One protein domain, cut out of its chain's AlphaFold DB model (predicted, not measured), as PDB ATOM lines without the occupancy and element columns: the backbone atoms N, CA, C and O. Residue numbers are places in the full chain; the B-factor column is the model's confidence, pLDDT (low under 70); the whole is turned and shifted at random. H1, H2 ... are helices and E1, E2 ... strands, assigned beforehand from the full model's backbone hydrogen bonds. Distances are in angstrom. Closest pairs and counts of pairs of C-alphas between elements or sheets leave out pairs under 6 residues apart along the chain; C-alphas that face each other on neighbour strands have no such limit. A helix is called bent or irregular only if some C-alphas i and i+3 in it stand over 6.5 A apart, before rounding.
ATOM      1  N   LYS A   2     -47.982 -40.199 -45.271       76.75
ATOM      2  CA  LYS A   2     -48.917 -40.324 -46.420       76.75
ATOM      3  C   LYS A   2     -48.675 -41.560 -47.303       76.75
ATOM      4  O   LYS A   2     -49.625 -42.257 -47.620       76.75
ATOM      5  N   ALA A   3     -47.422 -41.872 -47.643       82.50
ATOM      6  CA  ALA A   3     -47.104 -43.014 -48.510       82.50
ATOM      7  C   ALA A   3     -47.539 -44.371 -47.923       82.50
ATOM      8  O   ALA A   3     -48.131 -45.180 -48.628       82.50
ATOM      9  N   VAL A   4     -47.297 -44.605 -46.630       89.50
ATOM     10  CA  VAL A   4     -47.707 -45.851 -45.957       89.50
ATOM     11  C   VAL A   4     -49.227 -45.961 -45.887       89.50
ATOM     12  O   VAL A   4     -49.772 -47.023 -46.172       89.50
ATOM     13  N   THR A   5     -49.927 -44.859 -45.601       88.56
ATOM     14  CA  THR A   5     -51.397 -44.826 -45.621       88.56
ATOM     15  C   THR A   5     -51.962 -45.118 -47.015       88.56
ATOM     16  O   THR A   5     -52.895 -45.905 -47.140       88.56
ATOM     17  N   GLU A   6     -51.380 -44.540 -48.067       92.19
ATOM     18  CA  GLU A   6     -51.783 -44.787 -49.460       92.19
ATOM     19  C   GLU A   6     -51.550 -46.246 -49.884       92.19
ATOM     20  O   GLU A   6     -52.391 -46.840 -50.559       92.19
ATOM     21  N   LEU A   7     -50.430 -46.850 -49.471       93.50
ATOM     22  CA  LEU A   7     -50.141 -48.268 -49.708       93.50
ATOM     23  C   LEU A   7     -51.140 -49.173 -48.977       93.50
ATOM     24  O   LEU A   7     -51.711 -50.078 -49.588       93.50
ATOM     25  N   ALA A   8     -51.416 -48.880 -47.706       90.69
ATOM     26  CA  ALA A   8     -52.406 -49.608 -46.921       90.69
ATOM     27  C   ALA A   8     -53.809 -49.519 -47.545       90.69
ATOM     28  O   ALA A   8     -54.503 -50.529 -47.650       90.69
ATOM     29  N   GLY A   9     -54.204 -48.345 -48.054       93.00
ATOM     30  CA  GLY A   9     -55.467 -48.152 -48.779       93.00
ATOM     31  C   GLY A   9     -55.588 -48.982 -50.065       93.00
ATOM     32  O   GLY A   9     -56.695 -49.227 -50.541       93.00
ATOM     33  N   ARG A  10     -54.461 -49.461 -50.608       95.38
ATOM     34  CA  ARG A  10     -54.386 -50.368 -51.767       95.38
ATOM     35  C   ARG A  10     -54.244 -51.843 -51.371       95.38
ATOM     36  O   ARG A  10     -54.045 -52.680 -52.246       95.38
ATOM     37  N   GLY A  11     -54.335 -52.164 -50.080       94.94
ATOM     38  CA  GLY A  11     -54.204 -53.526 -49.560       94.94
ATOM     39  C   GLY A  11     -52.763 -54.019 -49.407       94.94
ATOM     40  O   GLY A  11     -52.561 -55.217 -49.238       94.94
ATOM     41  N   VAL A  12     -51.765 -53.130 -49.464       96.81
ATOM     42  CA  VAL A  12     -50.352 -53.477 -49.240       96.81
ATOM     43  C   VAL A  12     -50.034 -53.356 -47.752       96.81
ATOM     44  O   VAL A  12     -50.284 -52.308 -47.153       96.81
ATOM     45  N   ARG A  13     -49.437 -54.391 -47.147       96.31
ATOM     46  CA  ARG A  13     -48.944 -54.295 -45.766       96.31
ATOM     47  C   ARG A  13     -47.666 -53.468 -45.775       96.31
ATOM     48  O   ARG A  13     -46.618 -53.947 -46.201       96.31
ATOM     49  N   ALA A  14     -47.756 -52.218 -45.344       96.94
ATOM     50  CA  ALA A  14     -46.629 -51.296 -45.330       96.94
ATOM     51  C   ALA A  14     -46.263 -50.887 -43.899       96.94
ATOM     52  O   ALA A  14     -47.147 -50.642 -43.080       96.94
ATOM     53  N   ALA A  15     -44.965 -50.772 -43.628       96.62
ATOM     54  CA  ALA A  15     -44.429 -50.274 -42.363       96.62
ATOM     55  C   ALA A  15     -43.552 -49.037 -42.597       96.62
ATOM     56  O   ALA A  15     -42.933 -48.898 -43.654       96.62
ATOM     57  N   LEU A  16     -43.501 -48.143 -41.608       97.06
ATOM     58  CA  LEU A  16     -42.620 -46.976 -41.581       97.06
ATOM     59  C   LEU A  16     -41.647 -47.124 -40.419       97.06
ATOM     60  O   LEU A  16     -42.090 -47.354 -39.298       97.06
ATOM     61  N   VAL A  17     -40.361 -46.918 -40.676       97.69
ATOM     62  CA  VAL A  17     -39.365 -46.718 -39.624       97.69
ATOM     63  C   VAL A  17     -38.675 -45.386 -39.882       97.69
ATOM     64  O   VAL A  17     -38.087 -45.176 -40.947       97.69
ATOM     65  N   SER A  18     -38.783 -44.475 -38.917       97.06
ATOM     66  CA  SER A  18     -38.120 -43.175 -38.985       97.06
ATOM     67  C   SER A  18     -36.742 -43.264 -38.344       97.06
ATOM     68  O   SER A  18     -36.586 -43.803 -37.249       97.06
ATOM     69  N   THR A  19     -35.724 -42.706 -38.999       96.88
ATOM     70  CA  THR A  19     -34.383 -42.611 -38.412       96.88
ATOM     71  C   THR A  19     -34.350 -41.740 -37.157       96.88
ATOM     72  O   THR A  19     -33.489 -41.930 -36.298       96.88
ATOM     73  N   ASP A  20     -35.312 -40.827 -37.012       94.75
ATOM     74  CA  ASP A  20     -35.426 -39.940 -35.850       94.75
ATOM     75  C   ASP A  20     -35.809 -40.711 -34.580       94.75
ATOM     76  O   ASP A  20     -35.530 -40.259 -33.472       94.75
ATOM     77  N   GLU A  21     -36.370 -41.919 -34.714       96.88
ATOM     78  CA  GLU A  21     -36.607 -42.804 -33.570       96.88
ATOM     79  C   GLU A  21     -35.307 -43.364 -32.977       96.88
ATOM     80  O   GLU A  21     -35.329 -43.950 -31.900       96.88
ATOM     81  N   PHE A  22     -34.165 -43.187 -33.641       97.56
ATOM     82  CA  PHE A  22     -32.868 -43.666 -33.167       97.56
ATOM     83  C   PHE A  22     -31.879 -42.538 -32.893       97.56
ATOM     84  O   PHE A  22     -31.020 -42.689 -32.016       97.56
ATOM     85  N   ALA A  23     -31.974 -41.463 -33.678       96.12
ATOM     86  CA  ALA A  23     -31.031 -40.366 -33.683       96.12
ATOM     87  C   ALA A  23     -31.112 -39.514 -32.416       96.12
ATOM     88  O   ALA A  23     -32.177 -39.277 -31.848       96.12
ATOM     89  N   THR A  24     -29.951 -39.014 -32.004       95.19
ATOM     90  CA  THR A  24     -29.825 -37.969 -30.988       95.19
ATOM     91  C   THR A  24     -28.922 -36.855 -31.492       95.19
ATOM     92  O   THR A  24     -28.221 -37.027 -32.489       95.19
ATOM     93  N   TRP A  25     -28.898 -35.718 -30.791       91.38
ATOM     94  CA  TRP A  25     -27.990 -34.619 -31.129       91.38
ATOM     95  C   TRP A  25     -26.512 -35.043 -31.114       91.38
ATOM     96  O   TRP A  25     -25.731 -34.572 -31.935       91.38
ATOM     97  N   GLU A  26     -26.142 -35.966 -30.221       92.06
ATOM     98  CA  GLU A  26     -24.765 -36.459 -30.057       92.06
ATOM     99  C   GLU A  26     -24.465 -37.704 -30.912       92.06
ATOM    100  O   GLU A  26     -23.326 -37.950 -31.303       92.06
ATOM    101  N   GLU A  27     -25.492 -38.488 -31.238       93.50
ATOM    102  CA  GLU A  27     -25.414 -39.674 -32.091       93.50
ATOM    103  C   GLU A  27     -26.330 -39.468 -33.317       93.50
ATOM    104  O   GLU A  27     -27.466 -39.943 -33.341       93.50
ATOM    105  N   PRO A  28     -25.862 -38.759 -34.365       92.19
ATOM    106  CA  PRO A  28     -26.689 -38.479 -35.538       92.19
ATOM    107  C   PRO A  28     -26.874 -39.702 -36.445       92.19
ATOM    108  O   PRO A  28     -27.940 -39.872 -37.028       92.19
ATOM    109  N   VAL A  29     -25.857 -40.574 -36.568       94.06
ATOM    110  CA  VAL A  29     -25.891 -41.776 -37.443       94.06
ATOM    111  C   VAL A  29     -25.142 -43.004 -36.906       94.06
ATOM    112  O   VAL A  29     -25.163 -44.060 -37.547       94.06
ATOM    113  N   SER A  30     -24.451 -42.908 -35.763       94.31
ATOM    114  CA  SER A  30     -23.728 -44.053 -35.176       94.31
ATOM    115  C   SER A  30     -24.662 -45.126 -34.612       94.31
ATOM    116  O   SER A  30     -24.239 -46.268 -34.456       94.31
ATOM    117  N   TRP A  31     -25.950 -44.805 -34.443       96.12
ATOM    118  CA  TRP A  31     -27.003 -45.715 -33.995       96.12
ATOM    119  C   TRP A  31     -27.381 -46.790 -35.020       96.12
ATOM    120  O   TRP A  31     -28.042 -47.761 -34.658       96.12
ATOM    121  N   TRP A  32     -26.972 -46.646 -36.287       97.00
ATOM    122  CA  TRP A  32     -27.384 -47.524 -37.392       97.00
ATOM    123  C   TRP A  32     -27.286 -49.034 -37.124       97.00
ATOM    124  O   TRP A  32     -28.191 -49.747 -37.557       97.00
ATOM    125  N   PRO A  33     -26.260 -49.563 -36.421       97.31
ATOM    126  CA  PRO A  33     -26.217 -50.983 -36.085       97.31
ATOM    127  C   PRO A  33     -27.489 -51.476 -35.386       97.31
ATOM    128  O   PRO A  33     -27.909 -52.591 -35.663       97.31
ATOM    129  N   ARG A  34     -28.151 -50.641 -34.566       97.38
ATOM    130  CA  ARG A  34     -29.423 -50.982 -33.905       97.38
ATOM    131  C   ARG A  34     -30.553 -51.222 -34.910       97.38
ATOM    132  O   ARG A  34     -31.314 -52.166 -34.739       97.38
ATOM    133  N   LEU A  35     -30.649 -50.398 -35.956       97.69
ATOM    134  CA  LEU A  35     -31.631 -50.582 -37.028       97.69
ATOM    135  C   LEU A  35     -31.294 -51.810 -37.885       97.69
ATOM    136  O   LEU A  35     -32.182 -52.589 -38.226       97.69
ATOM    137  N   GLU A  36     -30.015 -51.999 -38.214       97.56
ATOM    138  CA  GLU A  36     -29.568 -53.130 -39.030       97.56
ATOM    139  C   GLU A  36     -29.888 -54.465 -38.346       97.56
ATOM    140  O   GLU A  36     -30.596 -55.283 -38.927       97.56
ATOM    141  N   THR A  37     -29.442 -54.659 -37.102       98.00
ATOM    142  CA  THR A  37     -29.601 -55.935 -36.388       98.00
ATOM    143  C   THR A  37     -31.002 -56.125 -35.817       98.00
ATOM    144  O   THR A  37     -31.469 -57.251 -35.691       98.00
ATOM    145  N   GLY A  38     -31.663 -55.032 -35.420       98.19
ATOM    146  CA  GLY A  38     -32.990 -55.082 -34.805       98.19
ATOM    147  C   GLY A  38     -34.119 -55.201 -35.820       98.19
ATOM    148  O   GLY A  38     -35.128 -55.832 -35.532       98.19
ATOM    149  N   VAL A  39     -33.963 -54.627 -37.017       98.25
ATOM    150  CA  VAL A  39     -35.056 -54.527 -37.995       98.25
ATOM    151  C   VAL A  39     -34.662 -55.105 -39.348       98.25
ATOM    152  O   VAL A  39     -35.315 -56.025 -39.830       98.25
ATOM    153  N   LEU A  40     -33.599 -54.608 -39.981       97.62
ATOM    154  CA  LEU A  40     -33.326 -54.952 -41.383       97.62
ATOM    155  C   LEU A  40     -32.899 -56.412 -41.572       97.62
ATOM    156  O   LEU A  40     -33.345 -57.060 -42.517       97.62
ATOM    157  N   GLU A  41     -32.047 -56.940 -40.698       97.75
ATOM    158  CA  GLU A  41     -31.616 -58.340 -40.732       97.75
ATOM    159  C   GLU A  41     -32.777 -59.316 -40.455       97.75
ATOM    160  O   GLU A  41     -32.988 -60.195 -41.298       97.75
ATOM    161  N   PRO A  42     -33.586 -59.161 -39.382       98.31
ATOM    162  CA  PRO A  42     -34.764 -60.003 -39.158       98.31
ATOM    163  C   PRO A  42     -35.761 -59.977 -40.316       98.31
ATOM    164  O   PRO A  42     -36.173 -61.035 -40.794       98.31
ATOM    165  N   LEU A  43     -36.084 -58.790 -40.842       98.00
ATOM    166  CA  LEU A  43     -37.040 -58.662 -41.942       98.00
ATOM    167  C   LEU A  43     -36.549 -59.362 -43.216       98.00
ATOM    168  O   LEU A  43     -37.334 -60.032 -43.886       98.00
ATOM    169  N   ARG A  44     -35.247 -59.288 -43.530       96.00
ATOM    170  CA  ARG A  44     -34.648 -60.050 -44.646       96.00
ATOM    171  C   ARG A  44     -34.735 -61.562 -44.439       96.00
ATOM    172  O   ARG A  44     -34.796 -62.299 -45.420       96.00
ATOM    173  N   ALA A  45     -34.741 -62.018 -43.189       97.69
ATOM    174  CA  ALA A  45     -34.931 -63.419 -42.829       97.69
ATOM    175  C   ALA A  45     -36.415 -63.833 -42.746       97.69
ATOM    176  O   ALA A  45     -36.704 -64.989 -42.439       97.69
ATOM    177  N   GLY A  46     -37.356 -62.922 -43.020       98.00
ATOM    178  CA  GLY A  46     -38.789 -63.187 -42.908       98.00
ATOM    179  C   GLY A  46     -39.283 -63.289 -41.461       98.00
ATOM    180  O   GLY A  46     -40.284 -63.958 -41.214       98.00
ATOM    181  N   ALA A  47     -38.594 -62.645 -40.517       98.50
ATOM    182  CA  ALA A  47     -38.974 -62.566 -39.110       98.50
ATOM    183  C   ALA A  47     -39.298 -61.114 -38.699       98.50
ATOM    184  O   ALA A  47     -38.722 -60.188 -39.277       98.50
ATOM    185  N   PRO A  48     -40.187 -60.894 -37.710       98.50
ATOM    186  CA  PRO A  48     -40.445 -59.563 -37.170       98.50
ATOM    187  C   PRO A  48     -39.173 -58.892 -36.642       98.50
ATOM    188  O   PRO A  48     -38.296 -59.545 -36.072       98.50
ATOM    189  N   GLY A  49     -39.082 -57.582 -36.847       98.50
ATOM    190  CA  GLY A  49     -38.033 -56.740 -36.282       98.50
ATOM    191  C   GLY A  49     -38.474 -56.090 -34.975       98.50
ATOM    192  O   GLY A  49     -39.660 -55.860 -34.765       98.50
ATOM    193  N   VAL A  50     -37.521 -55.744 -34.113       98.44
ATOM    194  CA  VAL A  50     -37.761 -54.987 -32.881       98.44
ATOM    195  C   VAL A  50     -36.679 -53.925 -32.706       98.44
ATOM    196  O   VAL A  50     -35.487 -54.190 -32.870       98.44
ATOM    197  N   TYR A  51     -37.082 -52.716 -32.329       98.38
ATOM    198  CA  TYR A  51     -36.162 -51.659 -31.915       98.38
ATOM    199  C   TYR A  51     -36.732 -50.866 -30.744       98.38
ATOM    200  O   TYR A  51     -37.931 -50.870 -30.498       98.38
ATOM    201  N   ARG A  52     -35.864 -50.160 -30.016       98.00
ATOM    202  CA  ARG A  52     -36.274 -49.224 -28.966       98.00
ATOM    203  C   ARG A  52     -36.127 -47.798 -29.471       98.00
ATOM    204  O   ARG A  52     -35.010 -47.404 -29.820       98.00
ATOM    205  N   ARG A  53     -37.229 -47.043 -29.493       97.62
ATOM    206  CA  ARG A  53     -37.204 -45.635 -29.906       97.62
ATOM    207  C   ARG A  53     -36.568 -44.744 -28.839       97.62
ATOM    208  O   ARG A  53     -36.568 -45.085 -27.655       97.62
ATOM    209  N   VAL A  54     -36.039 -43.600 -29.249       97.31
ATOM    210  CA  VAL A  54     -35.619 -42.519 -28.352       97.31
ATOM    211  C   VAL A  54     -36.855 -41.754 -27.882       97.31
ATOM    212  O   VAL A  54     -37.706 -41.375 -28.683       97.31
ATOM    213  N   ASP A  55     -36.946 -41.529 -26.576       96.25
ATOM    214  CA  ASP A  55     -37.927 -40.649 -25.952       96.25
ATOM    215  C   ASP A  55     -37.321 -39.256 -25.745       96.25
ATOM    216  O   ASP A  55     -36.280 -39.106 -25.103       96.25
ATOM    217  N   TRP A  56     -37.993 -38.243 -26.287       91.94
ATOM    218  CA  TRP A  56     -37.623 -36.829 -26.207       91.94
ATOM    219  C   TRP A  56     -38.550 -36.004 -25.308       91.94
ATOM    220  O   TRP A  56     -38.374 -34.793 -25.199       91.94
ATOM    221  N   SER A  57     -39.530 -36.626 -24.645       91.38
ATOM    222  CA  SER A  57     -40.571 -35.947 -23.857       91.38
ATOM    223  C   SER A  57     -40.030 -35.057 -22.732       91.38
ATOM    224  O   SER A  57     -40.684 -34.095 -22.335       91.38
ATOM    225  N   SER A  58     -38.823 -35.346 -22.240       90.12
ATOM    226  CA  SER A  58     -38.138 -34.567 -21.201       90.12
ATOM    227  C   SER A  58     -37.208 -33.468 -21.741       90.12
ATOM    228  O   SER A  58     -36.589 -32.752 -20.956       90.12
ATOM    229  N   GLY A  59     -37.060 -33.355 -23.067       86.50
ATOM    230  CA  GLY A  59     -36.041 -32.530 -23.729       86.50
ATOM    231  C   GLY A  59     -34.637 -33.154 -23.745       86.50
ATOM    232  O   GLY A  59     -33.750 -32.652 -24.432       86.50
ATOM    233  N   VAL A  60     -34.433 -34.264 -23.030       88.94
ATOM    234  CA  VAL A  60     -33.200 -35.064 -23.033       88.94
ATOM    235  C   VAL A  60     -33.513 -36.443 -23.625       88.94
ATOM    236  O   VAL A  60     -34.526 -37.032 -23.238       88.94
ATOM    237  N   PRO A  61     -32.675 -36.979 -24.535       93.44
ATOM    238  CA  PRO A  61     -32.932 -38.268 -25.163       93.44
ATOM    239  C   PRO A  61     -32.759 -39.410 -24.155       93.44
ATOM    240  O   PRO A  61     -31.683 -39.591 -23.579       93.44
ATOM    241  N   LEU A  62     -33.813 -40.202 -23.966       95.69
ATOM    242  CA  LEU A  62     -33.833 -41.376 -23.091       95.69
ATOM    243  C   LEU A  62     -34.269 -42.632 -23.863       95.69
ATOM    244  O   LEU A  62     -34.904 -42.523 -24.913       95.69
ATOM    245  N   PRO A  63     -33.954 -43.847 -23.376       95.94
ATOM    246  CA  PRO A  63     -34.539 -45.065 -23.925       95.94
ATOM    247  C   PRO A  63     -36.063 -45.060 -23.740       95.94
ATOM    248  O   PRO A  63     -36.544 -44.994 -22.612       95.94
ATOM    249  N   GLY A  64     -36.801 -45.141 -24.844       96.94
ATOM    250  CA  GLY A  64     -38.258 -45.166 -24.862       96.94
ATOM    251  C   GLY A  64     -38.845 -46.571 -25.007       96.94
ATOM    252  O   GLY A  64     -38.273 -47.572 -24.569       96.94
ATOM    253  N   GLU A  65     -40.014 -46.623 -25.637       97.44
ATOM    254  CA  GLU A  65     -40.786 -47.836 -25.911       97.44
ATOM    255  C   GLU A  65     -40.073 -48.784 -26.898       97.44
ATOM    256  O   GLU A  65     -39.362 -48.344 -27.807       97.44
ATOM    257  N   GLU A  66     -40.277 -50.093 -26.723       98.19
ATOM    258  CA  GLU A  66     -39.917 -51.101 -27.727       98.19
ATOM    259  C   GLU A  66     -41.027 -51.248 -28.764       98.19
ATOM    260  O   GLU A  66     -42.191 -51.431 -28.422       98.19
ATOM    261  N   ILE A  67     -40.643 -51.185 -30.032       98.38
ATOM    262  CA  ILE A  67     -41.527 -51.213 -31.186       98.38
ATOM    263  C   ILE A  67     -41.233 -52.468 -31.984       98.38
ATOM    264  O   ILE A  67     -40.100 -52.691 -32.413       98.38
ATOM    265  N   GLU A  68     -42.272 -53.270 -32.183       98.19
ATOM    266  CA  GLU A  68     -42.247 -54.444 -33.043       98.19
ATOM    267  C   GLU A  68     -42.750 -54.083 -34.443       98.19
ATOM    268  O   GLU A  68     -43.717 -53.338 -34.611       98.19
ATOM    269  N   ILE A  69     -42.071 -54.615 -35.453       97.75
ATOM    270  CA  ILE A  69     -42.398 -54.460 -36.864       97.75
ATOM    271  C   ILE A  69     -42.611 -55.853 -37.444       97.75
ATOM    272  O   ILE A  69     -41.649 -56.574 -37.722       97.75
ATOM    273  N   ASP A  70     -43.875 -56.214 -37.659       97.94
ATOM    274  CA  ASP A  70     -44.242 -57.385 -38.455       97.94
ATOM    275  C   ASP A  70     -43.623 -57.316 -39.852       97.94
ATOM    276  O   ASP A  70     -43.411 -56.231 -40.394       97.94
ATOM    277  N   VAL A  71     -43.403 -58.475 -40.482       98.25
ATOM    278  CA  VAL A  71     -42.840 -58.559 -41.839       98.25
ATOM    279  C   VAL A  71     -43.775 -57.885 -42.855       98.25
ATOM    280  O   VAL A  71     -44.830 -58.461 -43.171       98.25
ATOM    281  N   PRO A  72     -43.420 -56.699 -43.394       97.62
ATOM    282  CA  PRO A  72     -44.278 -55.974 -44.315       97.62
ATOM    283  C   PRO A  72     -44.019 -56.422 -45.758       97.62
ATOM    284  O   PRO A  72     -42.962 -56.960 -46.083       97.62
ATOM    285  N   ASP A  73     -44.964 -56.138 -46.650       97.00
ATOM    286  CA  ASP A  73     -44.730 -56.228 -48.095       97.00
ATOM    287  C   ASP A  73     -43.830 -55.067 -48.563       97.00
ATOM    288  O   ASP A  73     -43.030 -55.220 -49.485       97.00
ATOM    289  N   VAL A  74     -43.949 -53.899 -47.914       97.50
ATOM    290  CA  VAL A  74     -43.136 -52.704 -48.181       97.50
ATOM    291  C   VAL A  74     -42.671 -52.064 -46.873       97.50
ATOM    292  O   VAL A  74     -43.485 -51.627 -46.062       97.50
ATOM    293  N   LEU A  75     -41.356 -51.943 -46.694       97.56
ATOM    294  CA  LEU A  75     -40.761 -51.134 -45.631       97.56
ATOM    295  C   LEU A  75     -40.357 -49.767 -46.189       97.56
ATOM    296  O   LEU A  75     -39.561 -49.685 -47.124       97.56
ATOM    297  N   VAL A  76     -40.871 -48.697 -45.591       97.56
ATOM    298  CA  VAL A  76     -40.423 -47.328 -45.849       97.56
ATOM    299  C   VAL A  76     -39.468 -46.923 -44.732       97.56
ATOM    300  O   VAL A  76     -39.854 -46.889 -43.566       97.56
ATOM    301  N   LEU A  77     -38.227 -46.603 -45.094       97.31
ATOM    302  CA  LEU A  77     -37.269 -45.946 -44.207       97.31
ATOM    303  C   LEU A  77     -37.254 -44.457 -44.540       97.31
ATOM    304  O   LEU A  77     -37.070 -44.103 -45.705       97.31
ATOM    305  N   GLU A  78     -37.440 -43.587 -43.549       95.94
ATOM    306  CA  GLU A  78     -37.398 -42.135 -43.759       95.94
ATOM    307  C   GLU A  78     -36.410 -41.434 -42.830       95.94
ATOM    308  O   GLU A  78     -36.177 -41.885 -41.713       95.94
ATOM    309  N   GLY A  79     -35.868 -40.311 -43.303       95.19
ATOM    310  CA  GLY A  79     -34.950 -39.453 -42.556       95.19
ATOM    311  C   GLY A  79     -33.482 -39.608 -42.959       95.19
ATOM    312  O   GLY A  79     -33.134 -40.278 -43.941       95.19
ATOM    313  N   VAL A  80     -32.598 -38.917 -42.243       94.94
ATOM    314  CA  VAL A  80     -31.170 -38.838 -42.576       94.94
ATOM    315  C   VAL A  80     -30.516 -40.210 -42.441       94.94
ATOM    316  O   VAL A  80     -30.745 -40.936 -41.481       94.94
ATOM    317  N   SER A  81     -29.652 -40.558 -43.400       95.06
ATOM    318  CA  SER A  81     -28.963 -41.857 -43.543       95.06
ATOM    319  C   SER A  81     -29.803 -43.046 -44.032       95.06
ATOM    320  O   SER A  81     -29.224 -44.087 -44.342       95.06
ATOM    321  N   SER A  82     -31.115 -42.887 -44.235       96.31
ATOM    322  CA  SER A  82     -31.987 -43.932 -44.813       96.31
ATOM    323  C   SER A  82     -31.576 -44.381 -46.228       96.31
ATOM    324  O   SER A  82     -31.798 -45.526 -46.604       96.31
ATOM    325  N   GLY A  83     -30.917 -43.512 -47.001       95.94
ATOM    326  CA  GLY A  83     -30.361 -43.811 -48.330       95.94
ATOM    327  C   GLY A  83     -28.857 -44.103 -48.355       95.94
ATOM    328  O   GLY A  83     -28.218 -43.943 -49.402       95.94
ATOM    329  N   ARG A  84     -28.251 -44.444 -47.209       95.50
ATOM    330  CA  ARG A  84     -26.789 -44.527 -47.084       95.50
ATOM    331  C   ARG A  84     -26.156 -45.568 -47.998       95.50
ATOM    332  O   ARG A  84     -26.712 -46.647 -48.201       95.50
ATOM    333  N   ALA A  85     -24.946 -45.286 -48.477       95.81
ATOM    334  CA  ALA A  85     -24.235 -46.086 -49.475       95.81
ATOM    335  C   ALA A  85     -24.209 -47.588 -49.154       95.81
ATOM    336  O   ALA A  85     -24.431 -48.412 -50.039       95.81
ATOM    337  N   ARG A  86     -24.012 -47.941 -47.877       93.19
ATOM    338  CA  ARG A  86     -23.940 -49.332 -47.410       93.19
ATOM    339  C   ARG A  86     -25.210 -50.147 -47.671       93.19
ATOM    340  O   ARG A  86     -25.093 -51.349 -47.876       93.19
ATOM    341  N   ILE A  87     -26.395 -49.533 -47.654       93.94
ATOM    342  CA  ILE A  87     -27.662 -50.264 -47.826       93.94
ATOM    343  C   ILE A  87     -28.284 -50.107 -49.206       93.94
ATOM    344  O   ILE A  87     -29.221 -50.836 -49.512       93.94
ATOM    345  N   ARG A  88     -27.764 -49.208 -50.052       95.50
ATOM    346  CA  ARG A  88     -28.289 -48.984 -51.409       95.50
ATOM    347  C   ARG A  88     -28.463 -50.259 -52.234       95.50
ATOM    348  O   ARG A  88     -29.501 -50.360 -52.873       95.50
ATOM    349  N   PRO A  89     -27.547 -51.251 -52.200       95.38
ATOM    350  CA  PRO A  89     -27.748 -52.499 -52.941       95.38
ATOM    351  C   PRO A  89     -29.002 -53.287 -52.531       95.38
ATOM    352  O   PRO A  89     -29.438 -54.159 -53.274       95.38
ATOM    353  N   SER A  90     -29.563 -52.997 -51.356       93.94
ATOM    354  CA  SER A  90     -30.765 -53.630 -50.809       93.94
ATOM    355  C   SER A  90     -32.026 -52.775 -50.981       93.94
ATOM    356  O   SER A  90     -33.101 -53.211 -50.574       93.94
ATOM    357  N   LEU A  91     -31.913 -51.550 -51.508       96.62
ATOM    358  CA  LEU A  91     -33.056 -50.663 -51.712       96.62
ATOM    359  C   LEU A  91     -33.733 -50.980 -53.044       96.62
ATOM    360  O   LEU A  91     -33.083 -51.012 -54.086       96.62
ATOM    361  N   SER A  92     -35.053 -51.150 -53.013       97.12
ATOM    362  CA  SER A  92     -35.867 -51.245 -54.233       97.12
ATOM    363  C   SER A  92     -36.148 -49.878 -54.861       97.12
ATOM    364  O   SER A  92     -36.478 -49.806 -56.040       97.12
ATOM    365  N   LEU A  93     -36.090 -48.812 -54.057       97.50
ATOM    366  CA  LEU A  93     -36.321 -47.431 -54.466       97.50
ATOM    367  C   LEU A  93     -35.666 -46.478 -53.459       97.50
ATOM    368  O   LEU A  93     -35.870 -46.622 -52.252       97.50
ATOM    369  N   LEU A  94     -34.943 -45.475 -53.950       97.81
ATOM    370  CA  LEU A  94     -34.415 -44.364 -53.168       97.81
ATOM    371  C   LEU A  94     -34.981 -43.035 -53.679       97.81
ATOM    372  O   LEU A  94     -34.706 -42.607 -54.800       97.81
ATOM    373  N   VAL A  95     -35.743 -42.350 -52.824       97.00
ATOM    374  CA  VAL A  95     -36.313 -41.030 -53.119       97.00
ATOM    375  C   VAL A  95     -35.612 -39.969 -52.283       97.00
ATOM    376  O   VAL A  95     -35.597 -40.038 -51.056       97.00
ATOM    377  N   TRP A  96     -35.061 -38.958 -52.948       96.31
ATOM    378  CA  TRP A  96     -34.541 -37.761 -52.306       96.31
ATOM    379  C   TRP A  96     -35.620 -36.684 -52.248       96.31
ATOM    380  O   TRP A  96     -36.153 -36.280 -53.283       96.31
ATOM    381  N   LEU A  97     -35.915 -36.186 -51.048       93.62
ATOM    382  CA  LEU A  97     -36.800 -35.041 -50.864       93.62
ATOM    383  C   LEU A  97     -35.963 -33.763 -50.801       93.62
ATOM    384  O   LEU A  97     -35.193 -33.553 -49.867       93.62
ATOM    385  N   ASP A  98     -36.110 -32.907 -51.807       90.44
ATOM    386  CA  ASP A  98     -35.484 -31.592 -51.829       90.44
ATOM    387  C   ASP A  98     -36.384 -30.604 -51.079       90.44
ATOM    388  O   ASP A  98     -37.440 -30.189 -51.566       90.44
ATOM    389  N   GLY A  99     -35.992 -30.301 -49.841       86.31
ATOM    390  CA  GLY A  99     -36.754 -29.470 -48.914       86.31
ATOM    391  C   GLY A  99     -36.591 -27.961 -49.114       86.31
ATOM    392  O   GLY A  99     -37.117 -27.199 -48.298       86.31
ATOM    393  N   GLY A 100     -35.880 -27.523 -50.154       88.12
ATOM    394  CA  GLY A 100     -35.554 -26.116 -50.379       88.12
ATOM    395  C   GLY A 100     -34.254 -25.698 -49.692       88.12
ATOM    396  O   GLY A 100     -33.373 -26.518 -49.431       88.12
ATOM    397  N   SER A 101     -34.106 -24.402 -49.431       91.69
ATOM    398  CA  SER A 101     -32.885 -23.859 -48.838       91.69
ATOM    399  C   SER A 101     -32.717 -24.268 -47.370       91.69
ATOM    400  O   SER A 101     -33.687 -24.490 -46.643       91.69
ATOM    401  N   GLU A 102     -31.467 -24.305 -46.899       92.31
ATOM    402  CA  GLU A 102     -31.167 -24.560 -45.484       92.31
ATOM    403  C   GLU A 102     -31.849 -23.544 -44.558       92.31
ATOM    404  O   GLU A 102     -32.308 -23.905 -43.478       92.31
ATOM    405  N   THR A 103     -31.970 -22.281 -44.976       94.62
ATOM    406  CA  THR A 103     -32.672 -21.251 -44.197       94.62
ATOM    407  C   THR A 103     -34.152 -21.590 -44.039       94.62
ATOM    408  O   THR A 103     -34.644 -21.609 -42.916       94.62
ATOM    409  N   GLU A 104     -34.845 -21.940 -45.126       93.81
ATOM    410  CA  GLU A 104     -36.263 -22.321 -45.068       93.81
ATOM    411  C   GLU A 104     -36.476 -23.589 -44.237       93.81
ATOM    412  O   GLU A 104     -37.432 -23.675 -43.468       93.81
ATOM    413  N   LEU A 105     -35.583 -24.573 -44.365       93.00
ATOM    414  CA  LEU A 105     -35.609 -25.789 -43.553       93.00
ATOM    415  C   LEU A 105     -35.421 -25.480 -42.064       93.00
ATOM    416  O   LEU A 105     -36.155 -26.020 -41.237       93.00
ATOM    417  N   LEU A 106     -34.479 -24.595 -41.732       95.62
ATOM    418  CA  LEU A 106     -34.205 -24.178 -40.360       95.62
ATOM    419  C   LEU A 106     -35.396 -23.426 -39.759       95.62
ATOM    420  O   LEU A 106     -35.796 -23.722 -38.638       95.62
ATOM    421  N   ASP A 107     -35.975 -22.487 -40.508       94.94
ATOM    422  CA  ASP A 107     -37.125 -21.704 -40.057       94.94
ATOM    423  C   ASP A 107     -38.375 -22.578 -39.890       94.94
ATOM    424  O   ASP A 107     -39.085 -22.441 -38.895       94.94
ATOM    425  N   ARG A 108     -38.631 -23.528 -40.804       94.06
ATOM    426  CA  ARG A 108     -39.731 -24.496 -40.645       94.06
ATOM    427  C   ARG A 108     -39.512 -25.425 -39.457       94.06
ATOM    428  O   ARG A 108     -40.466 -25.695 -38.732       94.06
ATOM    429  N   GLY A 109     -38.286 -25.915 -39.267       93.88
ATOM    430  CA  GLY A 109     -37.929 -26.767 -38.136       93.88
ATOM    431  C   GLY A 109     -38.136 -26.041 -36.809       93.88
ATOM    432  O   GLY A 109     -38.885 -26.523 -35.970       93.88
ATOM    433  N   ALA A 110     -37.578 -24.838 -36.655       95.81
ATOM    434  CA  ALA A 110     -37.752 -24.020 -35.454       95.81
ATOM    435  C   ALA A 110     -39.219 -23.606 -35.234       95.81
ATOM    436  O   ALA A 110     -39.714 -23.619 -34.113       95.81
ATOM    437  N   GLY A 111     -39.958 -23.299 -36.305       96.25
ATOM    438  CA  GLY A 111     -41.390 -23.004 -36.218       96.25
ATOM    439  C   GLY A 111     -42.238 -24.193 -35.750       96.25
ATOM    440  O   GLY A 111     -43.285 -23.986 -35.138       96.25
ATOM    441  N   ARG A 112     -41.798 -25.428 -36.023       93.44
ATOM    442  CA  ARG A 112     -42.458 -26.669 -35.587       93.44
ATOM    443  C   ARG A 112     -42.023 -27.098 -34.183       93.44
ATOM    444  O   ARG A 112     -42.875 -27.480 -33.387       93.44
ATOM    445  N   ASP A 113     -40.722 -27.032 -33.906       91.06
ATOM    446  CA  ASP A 113     -40.071 -27.657 -32.746       91.06
ATOM    447  C   ASP A 113     -39.678 -26.645 -31.653       91.06
ATOM    448  O   ASP A 113     -39.014 -27.011 -30.685       91.06
ATOM    449  N   GLY A 114     -40.051 -25.372 -31.813       94.06
ATOM    450  CA  GLY A 114     -39.677 -24.279 -30.918       94.06
ATOM    451  C   GLY A 114     -38.384 -23.572 -31.337       94.06
ATOM    452  O   GLY A 114     -37.460 -24.164 -31.902       94.06
ATOM    453  N   GLU A 115     -38.302 -22.272 -31.055       95.75
ATOM    454  CA  GLU A 115     -37.146 -21.441 -31.417       95.75
ATOM    455  C   GLU A 115     -35.884 -21.841 -30.630       95.75
ATOM    456  O   GLU A 115     -34.765 -21.715 -31.127       95.75
ATOM    457  N   GLU A 116     -36.055 -22.418 -29.441       93.25
ATOM    458  CA  GLU A 116     -34.999 -23.046 -28.650       93.25
ATOM    459  C   GLU A 116     -34.259 -24.160 -29.411       93.25
ATOM    460  O   GLU A 116     -33.055 -24.340 -29.218       93.25
ATOM    461  N   SER A 117     -34.935 -24.842 -30.341       92.44
ATOM    462  CA  SER A 117     -34.364 -25.922 -31.152       92.44
ATOM    463  C   SER A 117     -33.488 -25.405 -32.300       92.44
ATOM    464  O   SER A 117     -32.744 -26.176 -32.908       92.44
ATOM    465  N   ARG A 118     -33.508 -24.097 -32.614       96.00
ATOM    466  CA  ARG A 118     -32.800 -23.534 -33.782       96.00
ATOM    467  C   ARG A 118     -31.293 -23.794 -33.745       96.00
ATOM    468  O   ARG A 118     -30.686 -24.052 -34.787       96.00
ATOM    469  N   ALA A 119     -30.670 -23.708 -32.569       95.88
ATOM    470  CA  ALA A 119     -29.238 -23.966 -32.436       95.88
ATOM    471  C   ALA A 119     -28.905 -25.419 -32.811       95.88
ATOM    472  O   ALA A 119     -27.982 -25.648 -33.595       95.88
ATOM    473  N   GLU A 120     -29.705 -26.371 -32.331       94.44
ATOM    474  CA  GLU A 120     -29.559 -27.797 -32.626       94.44
ATOM    475  C   GLU A 120     -29.809 -28.118 -34.090       94.44
ATOM    476  O   GLU A 120     -28.978 -28.750 -34.738       94.44
ATOM    477  N   LEU A 121     -30.886 -27.586 -34.660       95.56
ATOM    478  CA  LEU A 121     -31.204 -27.745 -36.075       95.56
ATOM    479  C   LEU A 121     -30.082 -27.205 -36.976       95.56
ATOM    480  O   LEU A 121     -29.752 -27.808 -37.995       95.56
ATOM    481  N   ARG A 122     -29.418 -26.109 -36.585       96.81
ATOM    482  CA  ARG A 122     -28.239 -25.609 -37.307       96.81
ATOM    483  C   ARG A 122     -27.038 -26.554 -37.182       96.81
ATOM    484  O   ARG A 122     -26.319 -26.738 -38.167       96.81
ATOM    485  N   ARG A 123     -26.796 -27.144 -36.001       95.81
ATOM    486  CA  ARG A 123     -25.763 -28.188 -35.823       95.81
ATOM    487  C   ARG A 123     -26.073 -29.410 -36.689       95.81
ATOM    488  O   ARG A 123     -25.175 -29.949 -37.332       95.81
ATOM    489  N   TRP A 124     -27.345 -29.780 -36.772       95.56
ATOM    490  CA  TRP A 124     -27.824 -30.872 -37.603       95.56
ATOM    491  C   TRP A 124     -27.589 -30.614 -39.098       95.56
ATOM    492  O   TRP A 124     -26.993 -31.446 -39.771       95.56
ATOM    493  N   GLN A 125     -27.914 -29.422 -39.606       95.62
ATOM    494  CA  GLN A 125     -27.627 -29.042 -41.001       95.62
ATOM    495  C   GLN A 125     -26.127 -29.070 -41.333       95.62
ATOM    496  O   GLN A 125     -25.721 -29.502 -42.413       95.62
ATOM    497  N   LEU A 126     -25.273 -28.633 -40.397       95.62
ATOM    498  CA  LEU A 126     -23.815 -28.745 -40.529       95.62
ATOM    499  C   LEU A 126     -23.376 -30.205 -40.705       95.62
ATOM    500  O   LEU A 126     -22.542 -30.491 -41.568       95.62
ATOM    501  N   PHE A 127     -23.946 -31.111 -39.910       95.38
ATOM    502  CA  PHE A 127     -23.717 -32.545 -40.039       95.38
ATOM    503  C   PHE A 127     -24.219 -33.079 -41.389       95.38
ATOM    504  O   PHE A 127     -23.455 -33.725 -42.108       95.38
ATOM    505  N   GLU A 128     -25.460 -32.767 -41.766       94.81
ATOM    506  CA  GLU A 128     -26.092 -33.204 -43.015       94.81
ATOM    507  C   GLU A 128     -25.261 -32.832 -44.244       94.81
ATOM    508  O   GLU A 128     -25.039 -33.676 -45.112       94.81
ATOM    509  N   ARG A 129     -24.724 -31.607 -44.303       93.88
ATOM    510  CA  ARG A 129     -23.837 -31.185 -45.397       93.88
ATOM    511  C   ARG A 129     -22.636 -32.107 -45.566       93.88
ATOM    512  O   ARG A 129     -22.335 -32.526 -46.683       93.88
ATOM    513  N   GLY A 130     -21.946 -32.412 -44.468       94.81
ATOM    514  CA  GLY A 130     -20.797 -33.314 -44.488       94.81
ATOM    515  C   GLY A 130     -21.208 -34.740 -44.851       94.81
ATOM    516  O   GLY A 130     -20.590 -35.367 -45.710       94.81
ATOM    517  N   TRP A 131     -22.293 -35.222 -44.243       94.88
ATOM    518  CA  TRP A 131     -22.830 -36.557 -44.473       94.88
ATOM    519  C   TRP A 131     -23.197 -36.779 -45.941       94.88
ATOM    520  O   TRP A 131     -22.696 -37.710 -46.567       94.88
ATOM    521  N   PHE A 132     -24.023 -35.907 -46.522       94.81
ATOM    522  CA  PHE A 132     -24.493 -36.058 -47.897       94.81
ATOM    523  C   PHE A 132     -23.380 -35.888 -48.929       94.81
ATOM    524  O   PHE A 132     -23.411 -36.574 -49.952       94.81
ATOM    525  N   ALA A 133     -22.386 -35.032 -48.666       94.44
ATOM    526  CA  ALA A 133     -21.228 -34.879 -49.545       94.44
ATOM    527  C   ALA A 133     -20.379 -36.159 -49.617       94.44
ATOM    528  O   ALA A 133     -19.912 -36.522 -50.695       94.44
ATOM    529  N   VAL A 134     -20.201 -36.852 -48.487       94.56
ATOM    530  CA  VAL A 134     -19.432 -38.104 -48.417       94.56
ATOM    531  C   VAL A 134     -20.247 -39.291 -48.923       94.56
ATOM    532  O   VAL A 134     -19.747 -40.111 -49.689       94.56
ATOM    533  N   ASP A 135     -21.501 -39.400 -48.494       95.56
ATOM    534  CA  ASP A 135     -22.353 -40.540 -48.812       95.56
ATOM    535  C   ASP A 135     -22.834 -40.492 -50.271       95.56
ATOM    536  O   ASP A 135     -22.997 -41.531 -50.911       95.56
ATOM    537  N   GLY A 136     -23.052 -39.297 -50.832       95.81
ATOM    538  CA  GLY A 136     -23.552 -39.116 -52.196       95.81
ATOM    539  C   GLY A 136     -25.028 -39.494 -52.357       95.81
ATOM    540  O   GLY A 136     -25.438 -39.910 -53.439       95.81
ATOM    541  N   THR A 137     -25.823 -39.391 -51.283       95.56
ATOM    542  CA  THR A 137     -27.213 -39.886 -51.222       95.56
ATOM    543  C   THR A 137     -28.091 -39.314 -52.328       95.56
ATOM    544  O   THR A 137     -28.769 -40.069 -53.015       95.56
ATOM    545  N   ARG A 138     -28.040 -37.993 -52.544       95.12
ATOM    546  CA  ARG A 138     -28.840 -37.319 -53.576       95.12
ATOM    547  C   ARG A 138     -28.502 -37.809 -54.982       95.12
ATOM    548  O   ARG A 138     -29.402 -38.045 -55.773       95.12
ATOM    549  N   THR A 139     -27.216 -37.971 -55.287       96.25
ATOM    550  CA  THR A 139     -26.754 -38.443 -56.601       96.25
ATOM    551  C   THR A 139     -27.196 -39.877 -56.880       96.25
ATOM    552  O   THR A 139     -27.414 -40.236 -58.030       96.25
ATOM    553  N   ALA A 140     -27.323 -40.695 -55.835       97.06
ATOM    554  CA  ALA A 140     -27.752 -42.081 -55.948       97.06
ATOM    555  C   ALA A 140     -29.279 -42.264 -55.953       97.06
ATOM    556  O   ALA A 140     -29.734 -43.399 -56.050       97.06
ATOM    557  N   ALA A 141     -30.065 -41.195 -55.793       97.56
ATOM    558  CA  ALA A 141     -31.516 -41.297 -55.739       97.56
ATOM    559  C   ALA A 141     -32.110 -41.594 -57.120       97.56
ATOM    560  O   ALA A 141     -31.755 -40.953 -58.109       97.56
ATOM    561  N   ASP A 142     -33.070 -42.515 -57.167       97.81
ATOM    562  CA  ASP A 142     -33.836 -42.826 -58.377       97.81
ATOM    563  C   ASP A 142     -34.762 -41.662 -58.748       97.81
ATOM    564  O   ASP A 142     -34.990 -41.356 -59.923       97.81
ATOM    565  N   HIS A 143     -35.285 -40.982 -57.725       97.06
ATOM    566  CA  HIS A 143     -36.153 -39.825 -57.875       97.06
ATOM    567  C   HIS A 143     -35.762 -38.702 -56.926       97.06
ATOM    568  O   HIS A 143     -35.504 -38.916 -55.743       97.06
ATOM    569  N   VAL A 144     -35.807 -37.482 -57.451       95.81
ATOM    570  CA  VAL A 144     -35.742 -36.252 -56.669       95.81
ATOM    571  C   VAL A 144     -37.129 -35.630 -56.688       95.81
ATOM    572  O   VAL A 144     -37.646 -35.287 -57.751       95.81
ATOM    573  N   VAL A 145     -37.742 -35.503 -55.516       93.44
ATOM    574  CA  VAL A 145     -39.027 -34.828 -55.348       93.44
ATOM    575  C   VAL A 145     -38.762 -33.499 -54.675       93.44
ATOM    576  O   VAL A 145     -38.294 -33.447 -53.540       93.44
ATOM    577  N   HIS A 146     -39.067 -32.421 -55.380       88.56
ATOM    578  CA  HIS A 146     -39.023 -31.089 -54.803       88.56
ATOM    579  C   HIS A 146     -40.294 -30.874 -53.997       88.56
ATOM    580  O   HIS A 146     -41.395 -31.086 -54.513       88.56
ATOM    581  N   ALA A 147     -40.151 -30.473 -52.737       72.00
ATOM    582  CA  ALA A 147     -41.293 -29.963 -52.005       72.00
ATOM    583  C   ALA A 147     -41.843 -28.775 -52.802       72.00
ATOM    584  O   ALA A 147     -41.114 -27.820 -53.080       72.00
TER     585      ALA A 147
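What this domain is: This is residues 2 to 147 of the 150 residues of an uncharacterized protein of Amycolatopsis umgeniensis (UniProt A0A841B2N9). Three pairs of strands stand in a row like a broken wall: the long hairpin of E2 and E3 at one end, the parallel pair E1 and E4 in the middle, and the short parallel pair E5 and E6 at the other end. H2 packs on E2 and H1 on E1, on opposite sides of this row, while H3 and H4 make a V, H3 beyond the end of E5 where residue 98 lies, and H4 folding back from H3 so that its last residue, 135, is no longer beyond that end. The printed part has 146 residues with four named helices and six named strands, in the order H1, E1, H2, E2, E3, E4, E5, H3, H4, E6, and its class is mixed, helices and strands. The three sheets have two strands each, E2 and E3 antiparallel, the other two parallel. The whole is compact and rounded, with a radius of gyration of the C-alphas of 15.9 A and spans of 42 by 35 by 31 A.

How they stand to each other: Begin with E2, residues 49 to 55, and E3, residues 62 to 69, a hairpin of antiparallel neighbours at 152 degrees. Look there for N 51 and O 67, 3.0 A apart, and N 64 and O 53, 2.8 A apart, both within hydrogen-bond range. H2, residues 32 to 44, has 12 pairs of C-alphas within 8 A of E2, the closest those of Val 39 and Gly 49, 4.1 A apart. From E3 go to E1, residues 14 to 18: the closest C-alphas are those of Ala 15 and Ile 69, 7.2 A apart. E1 is the parallel neighbour of E4, residues 74 to 78, at 19 degrees, with N 17 and O 76 at 2.9 A and N 76 and O 15 at 2.8 A, within hydrogen-bond range. H1, residues 2 to 9, comes closest to E1 with the C-alphas of Val 4 and Ala 14, 5.6 A apart; H1 and H2 are apart. E4 and E5, residues 95 to 98, are apart. E5 and E6, residues 143 to 146, are parallel neighbours at 25 degrees, with N 96 and O 143 within hydrogen-bond range at 2.8 A. H3, residues 102 to 113, and H4, residues 115 to 135, come between E5 and E6 along the chain and complete a strand-helix-strand unit, two parallel neighbour strands with helices between them. H4 touches H3 with residues 116 to 125 alone, at a steep tilt of 45 degrees, opposite ways; the closest C-alphas are those of Ala 110 and Arg 118, 5.2 A apart. Every O i to N i+4 pair is within hydrogen-bond range in H1 and H3, against 7 of 9 in H2 and 14 of 17 in H4.

Where its parts are: Find C-alpha 2 at (-48.917, -40.324, -46.420), where H1 begins. E2, 19.1 A long, begins at C-alpha 49, (-38.033, -56.740, -36.282), and E3 runs 20.8 A. E1 spans 13.4 A and E4 12.8 A. H2, 16.2 A long, is only just irregular: C-alphas 38 and 41 are 6.9 A apart. H3 is 15.8 A long. H4, 29.8 A long, has a kink of 27 degrees near residue 122 and is only just irregular, with C-alphas 116 and 119 at 7.0 A. E6 ends at C-alpha 146, (-39.023, -31.089, -54.803).

The domain as a whole: The two C-alphas farthest apart are those of Ala 45 and Glu 115, at 43.6 A. The printed part has no cut. Look for long links at residues 19 to 31, between E1 and H2, and at residues 79 to 94, between E4 and E5. The mean pLDDT of the printed part is 95.0, and no printed residue is under 70.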